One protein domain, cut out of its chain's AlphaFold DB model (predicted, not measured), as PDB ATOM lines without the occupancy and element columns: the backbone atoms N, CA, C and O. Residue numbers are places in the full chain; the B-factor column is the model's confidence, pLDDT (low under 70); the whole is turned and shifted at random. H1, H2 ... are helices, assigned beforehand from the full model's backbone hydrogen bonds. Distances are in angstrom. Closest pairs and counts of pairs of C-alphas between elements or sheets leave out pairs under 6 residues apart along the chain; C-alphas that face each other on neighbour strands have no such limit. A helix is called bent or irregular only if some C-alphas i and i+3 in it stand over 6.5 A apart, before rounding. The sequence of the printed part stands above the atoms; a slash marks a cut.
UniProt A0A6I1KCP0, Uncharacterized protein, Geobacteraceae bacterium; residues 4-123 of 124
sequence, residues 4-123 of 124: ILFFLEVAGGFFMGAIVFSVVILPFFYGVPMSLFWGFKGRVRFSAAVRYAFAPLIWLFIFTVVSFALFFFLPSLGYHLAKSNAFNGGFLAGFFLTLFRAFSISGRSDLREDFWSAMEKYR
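What this domain is: This is residues 4 to 123 of the 124 residues of an uncharacterized protein of Geobacteraceae bacterium (UniProt A0A6I1KCP0). A flat, loose frame of helices: the long bent helix H1 and H2 fold back as a hairpin, meeting along H1b and the end of H1a and spreading as a V, with H3 across the open end. H4 crosses H1a, and H5 turns off about perpendicular to H4 from its end, at 80 degrees, and reaches the start of H2 with its last residues. The 120 printed residues hold five named helices, H1 to H5, and no named strand: all helix. The radius of gyration of the C-alphas is 17.1 A, and the spans are 52 by 32 by 17 A.

Where its parts are: H1, residues 4 to 40, was assigned as one helix by its hydrogen bonds but is bent: C-alphas 29 and 32 are 6.7 A apart. Arm H1a, residues 4 to 29, begins at (31.938, 17.424, 66.976), measures 36.1 A and has a kink of 28 degrees near residue 23; arm H1b is residues 32 to 40. H2, residues 47 to 73, measures 38.3 A. H3 is residues 75 to 83. H4, residues 85 to 103, measures 27.0 A. H5, residues 105 to 122, measures 26.1 A, ends at (46.776, -25.992, 72.060) and is irregular: C-alphas 118 and 121 are 7.2 A apart.

How they stand to each other: H1a touches H4 at a steep tilt of 39 degrees, the same way; the closest C-alphas, of Gly 13 and Phe 91, are 4.0 A apart. With residues 23 to 28 alone H1a touches H2, closest at the C-alphas of Val 24 and Pro 56, 4.4 A. H1b and H2 form a hairpin at a shallow tilt of 18 degrees, closest at the C-alphas of Val 32 and Ala 49, 5.0 A. H2 touches H3, closest at the C-alphas of Phe 71 and Gly 78, 4.9 A. H3 and H4, and H4 and H5, only just touch, only at the corner, with 3 pairs of C-alphas within 8 A each. H5 and H2 only just touch, only at their ends, with 3 such pairs; the closest C-alphas, of Ala 48 and Tyr 122, are 6.3 A apart. H2 and H4 are apart. Every O i to N i+4 pair is within hydrogen-bond range in H1b, H3 and H4; in H1a 19 of 22 are, in H2 21 of 23, in H5 12 of 14.

The domain as a whole: The C-alphas of Ile 4 and Gly 42, the two farthest apart, are 53.2 A apart. The printed part has no cut and no long link. No printed residue has a pLDDT under 70.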
ATOM      1  N   ILE A   4      30.715  18.210  66.787       95.12
ATOM      2  CA  ILE A   4      31.938  17.424  66.976       95.12
ATOM      3  C   ILE A   4      31.762  16.463  68.153       95.12
ATOM      4  O   ILE A   4      32.041  15.271  68.027       95.12
ATOM      5  N   LEU A   5      31.238  16.959  69.277       93.62
ATOM      6  CA  LEU A   5      30.997  16.146  70.468       93.62
ATOM      7  C   LEU A   5      29.998  15.015  70.187       93.62
ATOM      8  O   LEU A   5      30.233  13.883  70.598       93.62
ATOM      9  N   PHE A   6      28.935  15.291  69.423       95.38
ATOM     10  CA  PHE A   6      27.983  14.262  68.997       95.38
ATOM     11  C   PHE A   6      28.673  13.110  68.256       95.38
ATOM     12  O   PHE A   6      28.488  11.949  68.614       95.38
ATOM     13  N   PHE A   7      29.485  13.418  67.240       96.69
ATOM     14  CA  PHE A   7      30.175  12.388  66.463       96.69
ATOM     15  C   PHE A   7      31.198  11.613  67.296       96.69
ATOM     16  O   PHE A   7      31.310  10.399  67.131       96.69
ATOM     17  N   LEU A   8      31.900  12.283  68.214       96.50
ATOM     18  CA  LEU A   8      32.818  11.620  69.141       96.50
ATOM     19  C   LEU A   8      32.086  10.648  70.069       96.50
ATOM     20  O   LEU A   8      32.566   9.538  70.286       96.50
ATOM     21  N   GLU A   9      30.916  11.024  70.579       96.31
ATOM     22  CA  GLU A   9      30.101  10.149  71.423       96.31
ATOM     23  C   GLU A   9      29.568   8.944  70.651       96.31
ATOM     24  O   GLU A   9      29.689   7.817  71.129       96.31
ATOM     25  N   VAL A  10      29.038   9.153  69.440       97.81
ATOM     26  CA  VAL A  10      28.570   8.055  68.581       97.81
ATOM     27  C   VAL A  10      29.715   7.099  68.260       97.81
ATOM     28  O   VAL A  10      29.560   5.888  68.420       97.81
ATOM     29  N   ALA A  11      30.869   7.620  67.838       97.81
ATOM     30  CA  ALA A  11      32.034   6.802  67.516       97.81
ATOM     31  C   ALA A  11      32.557   6.054  68.751       97.81
ATOM     32  O   ALA A  11      32.799   4.850  68.685       97.81
ATOM     33  N   GLY A  12      32.678   6.741  69.891       97.31
ATOM     34  CA  GLY A  12      33.107   6.144  71.154       97.31
ATOM     35  C   GLY A  12      32.178   5.015  71.598       97.31
ATOM     36  O   GLY A  12      32.645   3.926  71.929       97.31
ATOM     37  N   GLY A  13      30.866   5.244  71.517       97.75
ATOM     38  CA  GLY A  13      29.857   4.221  71.759       97.75
ATOM     39  C   GLY A  13      30.032   3.038  70.814       97.75
ATOM     40  O   GLY A  13      30.158   1.904  71.268       97.75
ATOM     41  N   PHE A  14      30.112   3.295  69.506       98.50
ATOM     42  CA  PHE A  14      30.258   2.269  68.471       98.50
ATOM     43  C   PHE A  14      31.444   1.344  68.722       98.50
ATOM     44  O   PHE A  14      31.276   0.123  68.765       98.50
ATOM     45  N   PHE A  15      32.633   1.904  68.943       97.88
ATOM     46  CA  PHE A  15      33.813   1.092  69.218       97.88
ATOM     47  C   PHE A  15      33.676   0.318  70.526       97.88
ATOM     48  O   PHE A  15      34.026  -0.860  70.563       97.88
ATOM     49  N   MET A  16      33.106   0.923  71.571       97.06
ATOM     50  CA  MET A  16      32.862   0.229  72.833       97.06
ATOM     51  C   MET A  16      31.918  -0.969  72.652       97.06
ATOM     52  O   MET A  16      32.217  -2.063  73.123       97.06
ATOM     53  N   GLY A  17      30.809  -0.795  71.928       97.62
ATOM     54  CA  GLY A  17      29.852  -1.867  71.648       97.62
ATOM     55  C   GLY A  17      30.457  -3.004  70.829       97.62
ATOM     56  O   GLY A  17      30.282  -4.176  71.173       97.62
ATOM     57  N   ALA A  18      31.223  -2.665  69.788       97.50
ATOM     58  CA  ALA A  18      31.943  -3.641  68.975       97.50
ATOM     59  C   ALA A  18      32.969  -4.425  69.809       97.50
ATOM     60  O   ALA A  18      32.989  -5.654  69.768       97.50
ATOM     61  N   ILE A  19      33.771  -3.730  70.623       96.50
ATOM     62  CA  ILE A  19      34.770  -4.352  71.496       96.50
ATOM     63  C   ILE A  19      34.094  -5.285  72.500       96.50
ATOM     64  O   ILE A  19      34.488  -6.445  72.593       96.50
ATOM     65  N   VAL A  20      33.062  -4.820  73.216       95.69
ATOM     66  CA  VAL A  20      32.332  -5.638  74.199       95.69
ATOM     67  C   VAL A  20      31.789  -6.907  73.547       95.69
ATOM     68  O   VAL A  20      31.964  -7.998  74.093       95.69
ATOM     69  N   PHE A  21      31.192  -6.800  72.358       95.56
ATOM     70  CA  PHE A  21      30.745  -7.980  71.629       95.56
ATOM     71  C   PHE A  21      31.909  -8.935  71.318       95.56
ATOM     72  O   PHE A  21      31.842 -10.116  71.657       95.56
ATOM     73  N   SER A  22      32.993  -8.433  70.726       93.88
ATOM     74  CA  SER A  22      34.122  -9.249  70.271       93.88
ATOM     75  C   SER A  22      34.902  -9.930  71.396       93.88
ATOM     76  O   SER A  22      35.349 -11.060  71.215       93.88
ATOM     77  N   VAL A  23      35.088  -9.270  72.543       94.25
ATOM     78  CA  VAL A  23      35.957  -9.788  73.618       94.25
ATOM     79  C   VAL A  23      35.196 -10.456  74.759       94.25
ATOM     80  O   VAL A  23      35.783 -11.259  75.484       94.25
ATOM     81  N   VAL A  24      33.902 -10.157  74.920       92.69
ATOM     82  CA  VAL A  24      33.070 -10.744  75.980       92.69
ATOM     83  C   VAL A  24      32.087 -11.751  75.407       92.69
ATOM     84  O   VAL A  24      32.097 -12.911  75.805       92.69
ATOM     85  N   ILE A  25      31.241 -11.326  74.470       93.38
ATOM     86  CA  ILE A  25      30.115 -12.141  74.000       93.38
ATOM     87  C   ILE A  25      30.602 -13.251  73.070       93.38
ATOM     88  O   ILE A  25      30.355 -14.434  73.305       93.38
ATOM     89  N   LEU A  26      31.340 -12.884  72.029       93.44
ATOM     90  CA  LEU A  26      31.766 -13.792  70.975       93.44
ATOM     91  C   LEU A  26      32.559 -15.014  71.490       93.44
ATOM     92  O   LEU A  26      32.263 -16.126  71.043       93.44
ATOM     93  N   PRO A  27      33.499 -14.902  72.453       92.25
ATOM     94  CA  PRO A  27      34.200 -16.074  72.972       92.25
ATOM     95  C   PRO A  27      33.280 -17.077  73.676       92.25
ATOM     96  O   PRO A  27      33.510 -18.279  73.548       92.25
ATOM     97  N   PHE A  28      32.224 -16.627  74.362       90.81
ATOM     98  CA  PHE A  28      31.261 -17.531  74.998       90.81
ATOM     99  C   PHE A  28      30.402 -18.282  73.983       90.81
ATOM    100  O   PHE A  28      30.143 -19.468  74.167       90.81
ATOM    101  N   PHE A  29      29.978 -17.616  72.908       91.19
ATOM    102  CA  PHE A  29      29.081 -18.220  71.917       91.19
ATOM    103  C   PHE A  29      29.807 -18.984  70.809       91.19
ATOM    104  O   PHE A  29      29.230 -19.895  70.220       91.19
ATOM    105  N   TYR A  30      31.066 -18.649  70.528       93.69
ATOM    106  CA  TYR A  30      31.848 -19.286  69.470       93.69
ATOM    107  C   TYR A  30      33.084 -20.013  70.008       93.69
ATOM    108  O   TYR A  30      33.243 -21.214  69.780       93.69
ATOM    109  N   GLY A  31      33.942 -19.319  70.760       93.50
ATOM    110  CA  GLY A  31      35.230 -19.847  71.224       93.50
ATOM    111  C   GLY A  31      35.105 -21.066  72.142       93.50
ATOM    112  O   GLY A  31      35.726 -22.104  71.885       93.50
ATOM    113  N   VAL A  32      34.276 -20.980  73.187       94.38
ATOM    114  CA  VAL A  32      34.055 -22.075  74.148       94.38
ATOM    115  C   VAL A  32      33.404 -23.295  73.474       94.38
ATOM    116  O   VAL A  32      33.994 -24.376  73.550       94.38
ATOM    117  N   PRO A  33      32.274 -23.180  72.744       95.19
ATOM    118  CA  PRO A  33      31.675 -24.333  72.074       95.19
ATOM    119  C   PRO A  33      32.614 -24.993  71.060       95.19
ATOM    120  O   PRO A  33      32.733 -26.219  71.042       95.19
ATOM    121  N   MET A  34      33.334 -24.204  70.254       95.31
ATOM    122  CA  MET A  34      34.241 -24.750  69.240       95.31
ATOM    123  C   MET A  34      35.455 -25.444  69.851       95.31
ATOM    124  O   MET A  34      35.841 -26.524  69.399       95.31
ATOM    125  N   SER A  35      36.056 -24.869  70.890       94.88
ATOM    126  CA  SER A  35      37.192 -25.495  71.578       94.88
ATOM    127  C   SER A  35      36.794 -26.781  72.303       94.88
ATOM    128  O   SER A  35      37.563 -27.741  72.276       94.88
ATOM    129  N   LEU A  36      35.582 -26.857  72.866       96.19
ATOM    130  CA  LEU A  36      35.032 -28.105  73.402       96.19
ATOM    131  C   LEU A  36      34.806 -29.137  72.295       96.19
ATOM    132  O   LEU A  36      35.295 -30.259  72.403       96.19
ATOM    133  N   PHE A  37      34.130 -28.759  71.207       96.50
ATOM    134  CA  PHE A  37      33.867 -29.642  70.067       96.50
ATOM    135  C   PHE A  37      35.154 -30.262  69.505       96.50
ATOM    136  O   PHE A  37      35.246 -31.478  69.319       96.50
ATOM    137  N   TRP A  38      36.180 -29.443  69.269       95.56
ATOM    138  CA  TRP A  38      37.470 -29.923  68.777       95.56
ATOM    139  C   TRP A  38      38.291 -30.649  69.845       95.56
ATOM    140  O   TRP A  38      39.093 -31.522  69.497       95.56
ATOM    141  N   GLY A  39      38.072 -30.335  71.124       95.25
ATOM    142  CA  GLY A  39      38.619 -31.069  72.261       95.25
ATOM    143  C   GLY A  39      38.108 -32.507  72.310       95.25
ATOM    144  O   GLY A  39      38.908 -33.439  72.385       95.25
ATOM    145  N   PHE A  40      36.796 -32.704  72.143       96.25
ATOM    146  CA  PHE A  40      36.183 -34.033  72.031       96.25
ATOM    147  C   PHE A  40      36.668 -34.806  70.802       96.25
ATOM    148  O   PHE A  40      36.862 -36.014  70.873       96.25
ATOM    149  N   LYS A  41      36.944 -34.117  69.688       95.50
ATOM    150  CA  LYS A  41      37.572 -34.721  68.497       95.50
ATOM    151  C   LYS A  41      39.082 -34.962  68.634       95.50
ATOM    152  O   LYS A  41      39.713 -35.375  67.663       95.50
ATOM    153  N   GLY A  42      39.681 -34.652  69.784       93.69
ATOM    154  CA  GLY A  42      41.105 -34.851  70.049       93.69
ATOM    155  C   GLY A  42      42.049 -33.937  69.261       93.69
ATOM    156  O   GLY A  42      43.245 -34.198  69.243       93.69
ATOM    157  N   ARG A  43      41.548 -32.874  68.616       93.50
ATOM    158  CA  ARG A  43      42.356 -31.956  67.785       93.50
ATOM    159  C   ARG A  43      42.998 -30.822  68.585       93.50
ATOM    160  O   ARG A  43      44.022 -30.286  68.168       93.50
ATOM    161  N   VAL A  44      42.402 -30.457  69.718       95.12
ATOM    162  CA  VAL A  44      42.909 -29.426  70.636       95.12
ATOM    163  C   VAL A  44      42.822 -29.910  72.084       95.12
ATOM    164  O   VAL A  44      42.058 -30.816  72.414       95.12
ATOM    165  N   ARG A  45      43.620 -29.329  72.978       93.56
ATOM    166  CA  ARG A  45      43.562 -29.599  74.422       93.56
ATOM    167  C   ARG A  45      42.344 -28.911  75.050       93.56
ATOM    168  O   ARG A  45      42.081 -27.753  74.752       93.56
ATOM    169  N   PHE A  46      41.676 -29.558  76.009       91.88
ATOM    170  CA  PHE A  46      40.557 -28.959  76.764       91.88
ATOM    171  C   PHE A  46      40.930 -27.673  77.522       91.88
ATOM    172  O   PHE A  46      40.068 -26.833  77.767       91.88
ATOM    173  N   SER A  47      42.218 -27.458  77.818       93.38
ATOM    174  CA  SER A  47      42.722 -26.189  78.362       93.38
ATOM    175  C   SER A  47      42.408 -24.979  77.468       93.38
ATOM    176  O   SER A  47      42.352 -23.855  77.958       93.38
ATOM    177  N   ALA A  48      42.182 -25.189  76.167       91.31
ATOM    178  CA  ALA A  48      41.730 -24.146  75.255       91.31
ATOM    179  C   ALA A  48      40.329 -23.615  75.600       91.31
ATOM    180  O   ALA A  48      40.116 -22.405  75.581       91.31
ATOM    181  N   ALA A  49      39.395 -24.505  75.954       90.94
ATOM    182  CA  ALA A  49      38.042 -24.115  76.348       90.94
ATOM    183  C   ALA A  49      38.050 -23.306  77.642       90.94
ATOM    184  O   ALA A  49      37.381 -22.280  77.738       90.94
ATOM    185  N   VAL A  50      38.895 -23.711  78.592       92.62
ATOM    186  CA  VAL A  50      39.134 -22.956  79.826       92.62
ATOM    187  C   VAL A  50      39.629 -21.545  79.496       92.62
ATOM    188  O   VAL A  50      39.062 -20.570  79.978       92.62
ATOM    189  N   ARG A  51      40.619 -21.398  78.607       91.12
ATOM    190  CA  ARG A  51      41.112 -20.072  78.204       91.12
ATOM    191  C   ARG A  51      40.024 -19.198  77.576       91.12
ATOM    192  O   ARG A  51      39.931 -18.025  77.929       91.12
ATOM    193  N   TYR A  52      39.209 -19.751  76.678       90.44
ATOM    194  CA  TYR A  52      38.103 -19.006  76.073       90.44
ATOM    195  C   TYR A  52      37.011 -18.630  77.074       90.44
ATOM    196  O   TYR A  52      36.376 -17.600  76.883       90.44
ATOM    197  N   ALA A  53      36.808 -19.410  78.136       91.12
ATOM    198  CA  ALA A  53      35.862 -19.073  79.196       91.12
ATOM    199  C   ALA A  53      36.406 -17.987  80.142       91.12
ATOM    200  O   ALA A  53      35.661 -17.111  80.569       91.12
ATOM    201  N   PHE A  54      37.707 -18.011  80.447       93.50
ATOM    202  CA  PHE A  54      38.325 -17.044  81.361       93.50
ATOM    203  C   PHE A  54      38.611 -15.682  80.721       93.50
ATOM    204  O   PHE A  54      38.529 -14.667  81.409       93.50
ATOM    205  N   ALA A  55      38.932 -15.623  79.425       91.06
ATOM    206  CA  ALA A  55      39.249 -14.353  78.767       91.06
ATOM    207  C   ALA A  55      38.104 -13.314  78.849       91.06
ATOM    208  O   ALA A  55      38.380 -12.181  79.250       91.06
ATOM    209  N   PRO A  56      36.829 -13.663  78.586       92.88
ATOM    210  CA  PRO A  56      35.695 -12.768  78.815       92.88
ATOM    211  C   PRO A  56      35.562 -12.289  80.256       92.88
ATOM    212  O   PRO A  56      35.222 -11.133  80.476       92.88
ATOM    213  N   LEU A  57      35.840 -13.150  81.243       93.44
ATOM    214  CA  LEU A  57      35.763 -12.778  82.660       93.44
ATOM    215  C   LEU A  57      36.809 -11.718  83.016       93.44
ATOM    216  O   LEU A  57      36.506 -10.773  83.740       93.44
ATOM    217  N   ILE A  58      38.021 -11.839  82.463       94.94
ATOM    218  CA  ILE A  58      39.075 -10.830  82.617       94.94
ATOM    219  C   ILE A  58      38.629  -9.505  81.992       94.94
ATOM    220  O   ILE A  58      38.765  -8.457  82.616       94.94
ATOM    221  N   TRP A  59      38.053  -9.539  80.789       95.12
ATOM    222  CA  TRP A  59      37.547  -8.330  80.141       95.12
ATOM    223  C   TRP A  59      36.388  -7.689  80.899       95.12
ATOM    224  O   TRP A  59      36.384  -6.473  81.062       95.12
ATOM    225  N   LEU A  60      35.448  -8.481  81.421       93.25
ATOM    226  CA  LEU A  60      34.382  -7.982  82.288       93.25
ATOM    227  C   LEU A  60      34.958  -7.275  83.513       93.25
ATOM    228  O   LEU A  60      34.560  -6.150  83.801       93.25
ATOM    229  N   PHE A  61      35.943  -7.884  84.179       96.00
ATOM    230  CA  PHE A  61      36.628  -7.256  85.304       96.00
ATOM    231  C   PHE A  61      37.299  -5.933  84.903       96.00
ATOM    232  O   PHE A  61      37.108  -4.926  85.583       96.00
ATOM    233  N   ILE A  62      38.018  -5.898  83.777       96.06
ATOM    234  CA  ILE A  62      38.638  -4.670  83.256       96.06
ATOM    235  C   ILE A  62      37.577  -3.596  82.999       96.06
ATOM    236  O   ILE A  62      37.739  -2.467  83.455       96.06
ATOM    237  N   PHE A  63      36.470  -3.926  82.326       94.56
ATOM    238  CA  PHE A  63      35.394  -2.967  82.072       94.56
ATOM    239  C   PHE A  63      34.761  -2.455  83.359       94.56
ATOM    240  O   PHE A  63      34.490  -1.259  83.459       94.56
ATOM    241  N   THR A  64      34.562  -3.316  84.357       95.69
ATOM    242  CA  THR A  64      34.086  -2.902  85.678       95.69
ATOM    243  C   THR A  64      35.060  -1.930  86.337       95.69
ATOM    244  O   THR A  64      34.628  -0.873  86.788       95.69
ATOM    245  N   VAL A  65      36.360  -2.233  86.350       97.44
ATOM    246  CA  VAL A  65      37.387  -1.362  86.947       97.44
ATOM    247  C   VAL A  65      37.471  -0.020  86.221       97.44
ATOM    248  O   VAL A  65      37.487   1.022  86.871       97.44
ATOM    249  N   VAL A  66      37.472  -0.020  84.886       95.44
ATOM    250  CA  VAL A  66      37.511   1.206  84.072       95.44
ATOM    251  C   VAL A  66      36.251   2.039  84.281       95.44
ATOM    252  O   VAL A  66      36.344   3.250  84.461       95.44
ATOM    253  N   SER A  67      35.079   1.402  84.317       93.81
ATOM    254  CA  SER A  67      33.818   2.101  84.577       93.81
ATOM    255  C   SER A  67      33.817   2.699  85.981       93.81
ATOM    256  O   SER A  67      33.506   3.873  86.143       93.81
ATOM    257  N   PHE A  68      34.233   1.931  86.991       95.94
ATOM    258  CA  PHE A  68      34.361   2.419  88.361       95.94
ATOM    259  C   PHE A  68      35.309   3.620  88.444       95.94
ATOM    260  O   PHE A  68      34.942   4.647  89.007       95.94
ATOM    261  N   ALA A  69      36.490   3.531  87.828       96.19
ATOM    262  CA  ALA A  69      37.444   4.632  87.777       96.19
ATOM    263  C   ALA A  69      36.849   5.871  87.086       96.19
ATOM    264  O   ALA A  69      37.008   6.983  87.582       96.19
ATOM    265  N   LEU A  70      36.111   5.689  85.988       95.12
ATOM    266  CA  LEU A  70      35.439   6.781  85.289       95.12
ATOM    267  C   LEU A  70      34.404   7.472  86.188       95.12
ATOM    268  O   LEU A  70      34.421   8.691  86.302       95.12
ATOM    269  N   PHE A  71      33.539   6.712  86.864       95.00
ATOM    270  CA  PHE A  71      32.525   7.275  87.761       95.00
ATOM    271  C   PHE A  71      33.115   7.891  89.032       95.00
ATOM    272  O   PHE A  71      32.536   8.834  89.565       95.00
ATOM    273  N   PHE A  72      34.247   7.382  89.517       96.62
ATOM    274  CA  PHE A  72      34.876   7.866  90.742       96.62
ATOM    275  C   PHE A  72      35.747   9.108  90.505       96.62
ATOM    276  O   PHE A  72      35.609  10.101  91.212       96.62
ATOM    277  N   PHE A  73      36.629   9.073  89.502       97.69
ATOM    278  CA  PHE A  73      37.582  10.156  89.236       97.69
ATOM    279  C   PHE A  73      37.032  11.229  88.288       97.69
ATOM    280  O   PHE A  73      37.438  12.385  88.372       97.69
ATOM    281  N   LEU A  74      36.111  10.868  87.389       96.81
ATOM    282  CA  LEU A  74      35.522  11.760  86.383       96.81
ATOM    283  C   LEU A  74      33.983  11.644  86.383       96.81
ATOM    284  O   LEU A  74      33.382  11.350  85.344       96.81
ATOM    285  N   PRO A  75      33.314  11.883  87.529       95.69
ATOM    286  CA  PRO A  75      31.884  11.615  87.686       95.69
ATOM    287  C   PRO A  75      31.029  12.353  86.654       95.69
ATOM    288  O   PRO A  75      30.095  11.772  86.107       95.69
ATOM    289  N   SER A  76      31.363  13.609  86.332       94.81
ATOM    290  CA  SER A  76      30.645  14.391  85.317       94.81
ATOM    291  C   SER A  76      30.643  13.700  83.953       94.81
ATOM    292  O   SER A  76      29.586  13.574  83.338       94.81
ATOM    293  N   LEU A  77      31.796  13.193  83.511       93.19
ATOM    294  CA  LEU A  77      31.934  12.463  82.255       93.19
ATOM    295  C   LEU A  77      31.228  11.104  82.315       93.19
ATOM    296  O   LEU A  77      30.506  10.758  81.385       93.19
ATOM    297  N   GLY A  78      31.392  10.353  83.409       92.88
ATOM    298  CA  GLY A  78      30.736   9.056  83.589       92.88
ATOM    299  C   GLY A  78      29.210   9.159  83.519       92.88
ATOM    300  O   GLY A  78      28.568   8.437  82.756       92.88
ATOM    301  N   TYR A  79      28.619  10.110  84.251       94.56
ATOM    302  CA  TYR A  79      27.176  10.353  84.207       94.56
ATOM    303  C   TYR A  79      26.704  10.900  82.859       94.56
ATOM    304  O   TYR A  79      25.611  10.538  82.417       94.56
ATOM    305  N   HIS A  80      27.503  11.750  82.210       94.31
ATOM    306  CA  HIS A  80      27.194  12.271  80.879       94.31
ATOM    307  C   HIS A  80      27.123  11.147  79.842       94.31
ATOM    308  O   HIS A  80      26.100  10.996  79.180       94.31
ATOM    309  N   LEU A  81      28.153  10.300  79.761       93.81
ATOM    310  CA  LEU A  81      28.189   9.177  78.821       93.81
ATOM    311  C   LEU A  81      27.068   8.168  79.091       93.81
ATOM    312  O   LEU A  81      26.406   7.735  78.154       93.81
ATOM    313  N   ALA A  82      26.791   7.856  80.360       93.12
ATOM    314  CA  ALA A  82      25.716   6.933  80.728       93.12
ATOM    315  C   ALA A  82      24.324   7.418  80.284       93.12
ATOM    316  O   ALA A  82      23.467   6.609  79.924       93.12
ATOM    317  N   LYS A  83      24.094   8.736  80.298       95.50
ATOM    318  CA  LYS A  83      22.824   9.351  79.880       95.50
ATOM    319  C   LYS A  83      22.810   9.785  78.413       95.50
ATOM    320  O   LYS A  83      21.752  10.171  77.918       95.50
ATOM    321  N   SER A  84      23.944   9.740  77.715       96.44
ATOM    322  CA  SER A  84      24.020  10.173  76.323       96.44
ATOM    323  C   SER A  84      23.332   9.166  75.402       96.44
ATOM    324  O   SER A  84      23.772   8.029  75.225       96.44
ATOM    325  N   ASN A  85      22.261   9.616  74.746       96.75
ATOM    326  CA  ASN A  85      21.597   8.849  73.692       96.75
ATOM    327  C   ASN A  85      22.520   8.606  72.490       96.75
ATOM    328  O   ASN A  85      22.399   7.577  71.833       96.75
ATOM    329  N   ALA A  86      23.441   9.532  72.208       97.00
ATOM    330  CA  ALA A  86      24.392   9.405  71.110       97.00
ATOM    331  C   ALA A  86      25.393   8.277  71.385       97.00
ATOM    332  O   ALA A  86      25.573   7.394  70.547       97.00
ATOM    333  N   PHE A  87      25.964   8.253  72.593       97.75
ATOM    334  CA  PHE A  87      26.864   7.187  73.021       97.75
ATOM    335  C   PHE A  87      26.153   5.831  73.077       97.75
ATOM    336  O   PHE A  87      26.627   4.860  72.489       97.75
ATOM    337  N   ASN A  88      24.980   5.761  73.713       97.56
ATOM    338  CA  ASN A  88      24.210   4.518  73.817       97.56
ATOM    339  C   ASN A  88      23.741   4.005  72.444       97.56
ATOM    340  O   ASN A  88      23.799   2.805  72.172       97.56
ATOM    341  N   GLY A  89      23.322   4.904  71.550       98.06
ATOM    342  CA  GLY A  89      22.972   4.567  70.171       98.06
ATOM    343  C   GLY A  89      24.173   4.040  69.386       98.06
ATOM    344  O   GLY A  89      24.071   2.999  68.736       98.06
ATOM    345  N   GLY A  90      25.328   4.703  69.512       98.31
ATOM    346  CA  GLY A  90      26.599   4.223  68.980       98.31
ATOM    347  C   GLY A  90      26.922   2.819  69.485       98.31
ATOM    348  O   GLY A  90      27.163   1.923  68.682       98.31
ATOM    349  N   PHE A  91      26.838   2.596  70.799       98.38
ATOM    350  CA  PHE A  91      27.083   1.299  71.434       98.38
ATOM    351  C   PHE A  91      26.232   0.184  70.839       98.38
ATOM    352  O   PHE A  91      26.770  -0.836  70.407       98.38
ATOM    353  N   LEU A  92      24.915   0.383  70.756       98.25
ATOM    354  CA  LEU A  92      24.025  -0.614  70.167       98.25
ATOM    355  C   LEU A  92      24.356  -0.857  68.692       98.25
ATOM    356  O   LEU A  92      24.421  -2.009  68.268       98.25
ATOM    357  N   ALA A  93      24.623   0.200  67.920       98.25
ATOM    358  CA  ALA A  93      24.997   0.070  66.517       98.25
ATOM    359  C   ALA A  93      26.285  -0.749  66.341       98.25
ATOM    360  O   ALA A  93      26.308  -1.679  65.538       98.25
ATOM    361  N   GLY A  94      27.332  -0.463  67.119       98.38
ATOM    362  CA  GLY A  94      28.590  -1.211  67.076       98.38
ATOM    363  C   GLY A  94      28.424  -2.668  67.490       98.38
ATOM    364  O   GLY A  94      28.928  -3.568  66.813       98.38
ATOM    365  N   PHE A  95      27.655  -2.914  68.550       98.00
ATOM    366  CA  PHE A  95      27.354  -4.258  69.029       98.00
ATOM    367  C   PHE A  95      26.619  -5.083  67.965       98.00
ATOM    368  O   PHE A  95      27.084  -6.153  67.566       98.00
ATOM    369  N   PHE A  96      25.491  -4.575  67.459       97.62
ATOM    370  CA  PHE A  96      24.664  -5.303  66.499       97.62
ATOM    371  C   PHE A  96      25.328  -5.430  65.133       97.62
ATOM    372  O   PHE A  96      25.236  -6.491  64.525       97.62
ATOM    373  N   LEU A  97      26.037  -4.410  64.646       97.25
ATOM    374  CA  LEU A  97      26.754  -4.512  63.374       97.25
ATOM    375  C   LEU A  97      27.843  -5.587  63.439       97.25
ATOM    376  O   LEU A  97      27.980  -6.380  62.507       97.25
ATOM    377  N   THR A  98      28.570  -5.668  64.557       96.06
ATOM    378  CA  THR A  98      29.580  -6.716  64.764       96.06
ATOM    379  C   THR A  98      28.932  -8.098  64.874       96.06
ATOM    380  O   THR A  98      29.415  -9.050  64.260       96.06
ATOM    381  N   LEU A  99      27.789  -8.202  65.561       95.38
ATOM    382  CA  LEU A  99      26.977  -9.420  65.605       95.38
ATOM    383  C   LEU A  99      26.526  -9.858  64.204       95.38
ATOM    384  O   LEU A  99      26.731 -11.006  63.823       95.38
ATOM    385  N   PHE A 100      25.949  -8.957  63.406       95.50
ATOM    386  CA  PHE A 100      25.514  -9.267  62.042       95.50
ATOM    387  C   PHE A 100      26.686  -9.681  61.156       95.50
ATOM    388  O   PHE A 100      26.577 -10.653  60.405       95.50
ATOM    389  N   ARG A 101      27.833  -8.999  61.281       94.56
ATOM    390  CA  ARG A 101      29.056  -9.388  60.580       94.56
ATOM    391  C   ARG A 101      29.485 -10.801  60.968       94.56
ATOM    392  O   ARG A 101      29.812 -11.568  60.074       94.56
ATOM    393  N   ALA A 102      29.424 -11.179  62.244       92.69
ATOM    394  CA  ALA A 102      29.783 -12.524  62.702       92.69
ATOM    395  C   ALA A 102      28.954 -13.644  62.037       92.69
ATOM    396  O   ALA A 102      29.441 -14.767  61.898       92.69
ATOM    397  N   PHE A 103      27.733 -13.352  61.575       93.56
ATOM    398  CA  PHE A 103      26.889 -14.307  60.846       93.56
ATOM    399  C   PHE A 103      27.079 -14.294  59.323       93.56
ATOM    400  O   PHE A 103      26.614 -15.216  58.642       93.56
ATOM    401  N   SER A 104      27.764 -13.295  58.765       94.94
ATOM    402  CA  SER A 104      28.014 -13.223  57.326       94.94
ATOM    403  C   SER A 104      28.970 -14.334  56.863       94.94
ATOM    404  O   SER A 104      29.607 -15.025  57.663       94.94
ATOM    405  N   ILE A 105      29.059 -14.568  55.550       94.12
ATOM    406  CA  ILE A 105      29.990 -15.569  54.998       94.12
ATOM    407  C   ILE A 105      31.438 -15.175  55.312       94.12
ATOM    408  O   ILE A 105      32.194 -16.011  55.805       94.12
ATOM    409  N   SER A 106      31.794 -13.909  55.080       93.50
ATOM    410  CA  SER A 106      33.128 -13.393  55.390       93.50
ATOM    411  C   SER A 106      33.409 -13.446  56.886       93.50
ATOM    412  O   SER A 106      34.407 -14.028  57.284       93.50
ATOM    413  N   GLY A 107      32.491 -12.975  57.734       92.50
ATOM    414  CA  GLY A 107      32.709 -12.985  59.178       92.50
ATOM    415  C   GLY A 107      32.837 -14.391  59.757       92.50
ATOM    416  O   GLY A 107      33.683 -14.618  60.610       92.50
ATOM    417  N   ARG A 108      32.082 -15.381  59.263       93.19
ATOM    418  CA  ARG A 108      32.271 -16.780  59.689       93.19
ATOM    419  C   ARG A 108      33.613 -17.366  59.249       93.19
ATOM    420  O   ARG A 108      34.135 -18.236  59.949       93.19
ATOM    421  N   SER A 109      34.141 -16.928  58.105       95.19
ATOM    422  CA  SER A 109      35.488 -17.291  57.662       95.19
ATOM    423  C   SER A 109      36.539 -16.679  58.586       95.19
ATOM    424  O   SER A 109      37.346 -17.430  59.130       95.19
ATOM    425  N   ASP A 110      36.444 -15.370  58.846       93.50
ATOM    426  CA  ASP A 110      37.330 -14.630  59.755       93.50
ATOM    427  C   ASP A 110      37.349 -15.299  61.144       93.50
ATOM    428  O   ASP A 110      38.399 -15.675  61.654       93.50
ATOM    429  N   LEU A 111      36.172 -15.585  61.717       93.38
ATOM    430  CA  LEU A 111      36.048 -16.248  63.023       93.38
ATOM    431  C   LEU A 111      36.724 -17.619  63.071       93.38
ATOM    432  O   LEU A 111      37.299 -18.004  64.092       93.38
ATOM    433  N   ARG A 112      36.618 -18.390  61.985       93.94
ATOM    434  CA  ARG A 112      37.252 -19.705  61.895       93.94
ATOM    435  C   ARG A 112      38.771 -19.563  61.845       93.94
ATOM    436  O   ARG A 112      39.455 -20.351  62.497       93.94
ATOM    437  N   GLU A 113      39.277 -18.616  61.067       94.25
ATOM    438  CA  GLU A 113      40.707 -18.337  60.950       94.25
ATOM    439  C   GLU A 113      41.289 -17.868  62.288       94.25
ATOM    440  O   GLU A 113      42.232 -18.483  62.794       94.25
ATOM    441  N   ASP A 114      40.641 -16.894  62.930       92.12
ATOM    442  CA  ASP A 114      41.007 -16.382  64.253       92.12
ATOM    443  C   ASP A 114      41.021 -17.491  65.304       92.12
ATOM    444  O   ASP A 114      41.952 -17.598  66.110       92.12
ATOM    445  N   PHE A 115      40.012 -18.368  65.282       94.19
ATOM    446  CA  PHE A 115      39.966 -19.506  66.186       94.19
ATOM    447  C   PHE A 115      41.173 -20.418  65.994       94.19
ATOM    448  O   PHE A 115      41.839 -20.747  66.974       94.19
ATOM    449  N   TRP A 116      41.475 -20.833  64.763       94.88
ATOM    450  CA  TRP A 116      42.592 -21.747  64.522       94.88
ATOM    451  C   TRP A 116      43.947 -21.114  64.828       94.88
ATOM    452  O   TRP A 116      44.790 -21.789  65.420       94.88
ATOM    453  N   SER A 117      44.113 -19.825  64.530       93.50
ATOM    454  CA  SER A 117      45.286 -19.043  64.925       93.50
ATOM    455  C   SER A 117      45.459 -19.033  66.452       93.50
ATOM    456  O   SER A 117      46.506 -19.407  66.983       93.50
ATOM    457  N   ALA A 118      44.392 -18.750  67.205       90.62
ATOM    458  CA  ALA A 118      44.424 -18.792  68.667       90.62
ATOM    459  C   ALA A 118      44.662 -20.206  69.239       90.62
ATOM    460  O   ALA A 118      45.213 -20.351  70.339       90.62
ATOM    461  N   MET A 119      44.241 -21.253  68.521       91.06
ATOM    462  CA  MET A 119      44.348 -22.658  68.931       91.06
ATOM    463  C   MET A 119      45.680 -23.320  68.607       91.06
ATOM    464  O   MET A 119      45.930 -24.410  69.123       91.06
ATOM    465  N   GLU A 120      46.548 -22.689  67.820       92.25
ATOM    466  CA  GLU A 120      47.823 -23.273  67.392       92.25
ATOM    467  C   GLU A 120      48.644 -23.808  68.579       92.25
ATOM    468  O   GLU A 120      49.096 -24.953  68.573       92.25
ATOM    469  N   LYS A 121      48.702 -23.044  69.676       91.81
ATOM    470  CA  LYS A 121      49.416 -23.410  70.916       91.81
ATOM    471  C   LYS A 121      48.780 -24.566  71.705       91.81
ATOM    472  O   LYS A 121      49.390 -25.086  72.637       91.81
ATOM    473  N   TYR A 122      47.546 -24.943  71.381       91.50
ATOM    474  CA  TYR A 122      46.776 -25.992  72.060       91.50
ATOM    475  C   TYR A 122      46.538 -27.220  71.190       91.50
ATOM    476  O   TYR A 122      45.837 -28.137  71.631       91.50
ATOM    477  N   ARG A 123      47.088 -27.248  69.976       89.88
ATOM    478  CA  ARG A 123      46.968 -28.386  69.072       89.88
ATOM    479  C   ARG A 123      47.605 -29.632  69.702       89.88
ATOM    480  O   ARG A 123      48.568 -29.536  70.468       89.88
TER     481      ARG A 123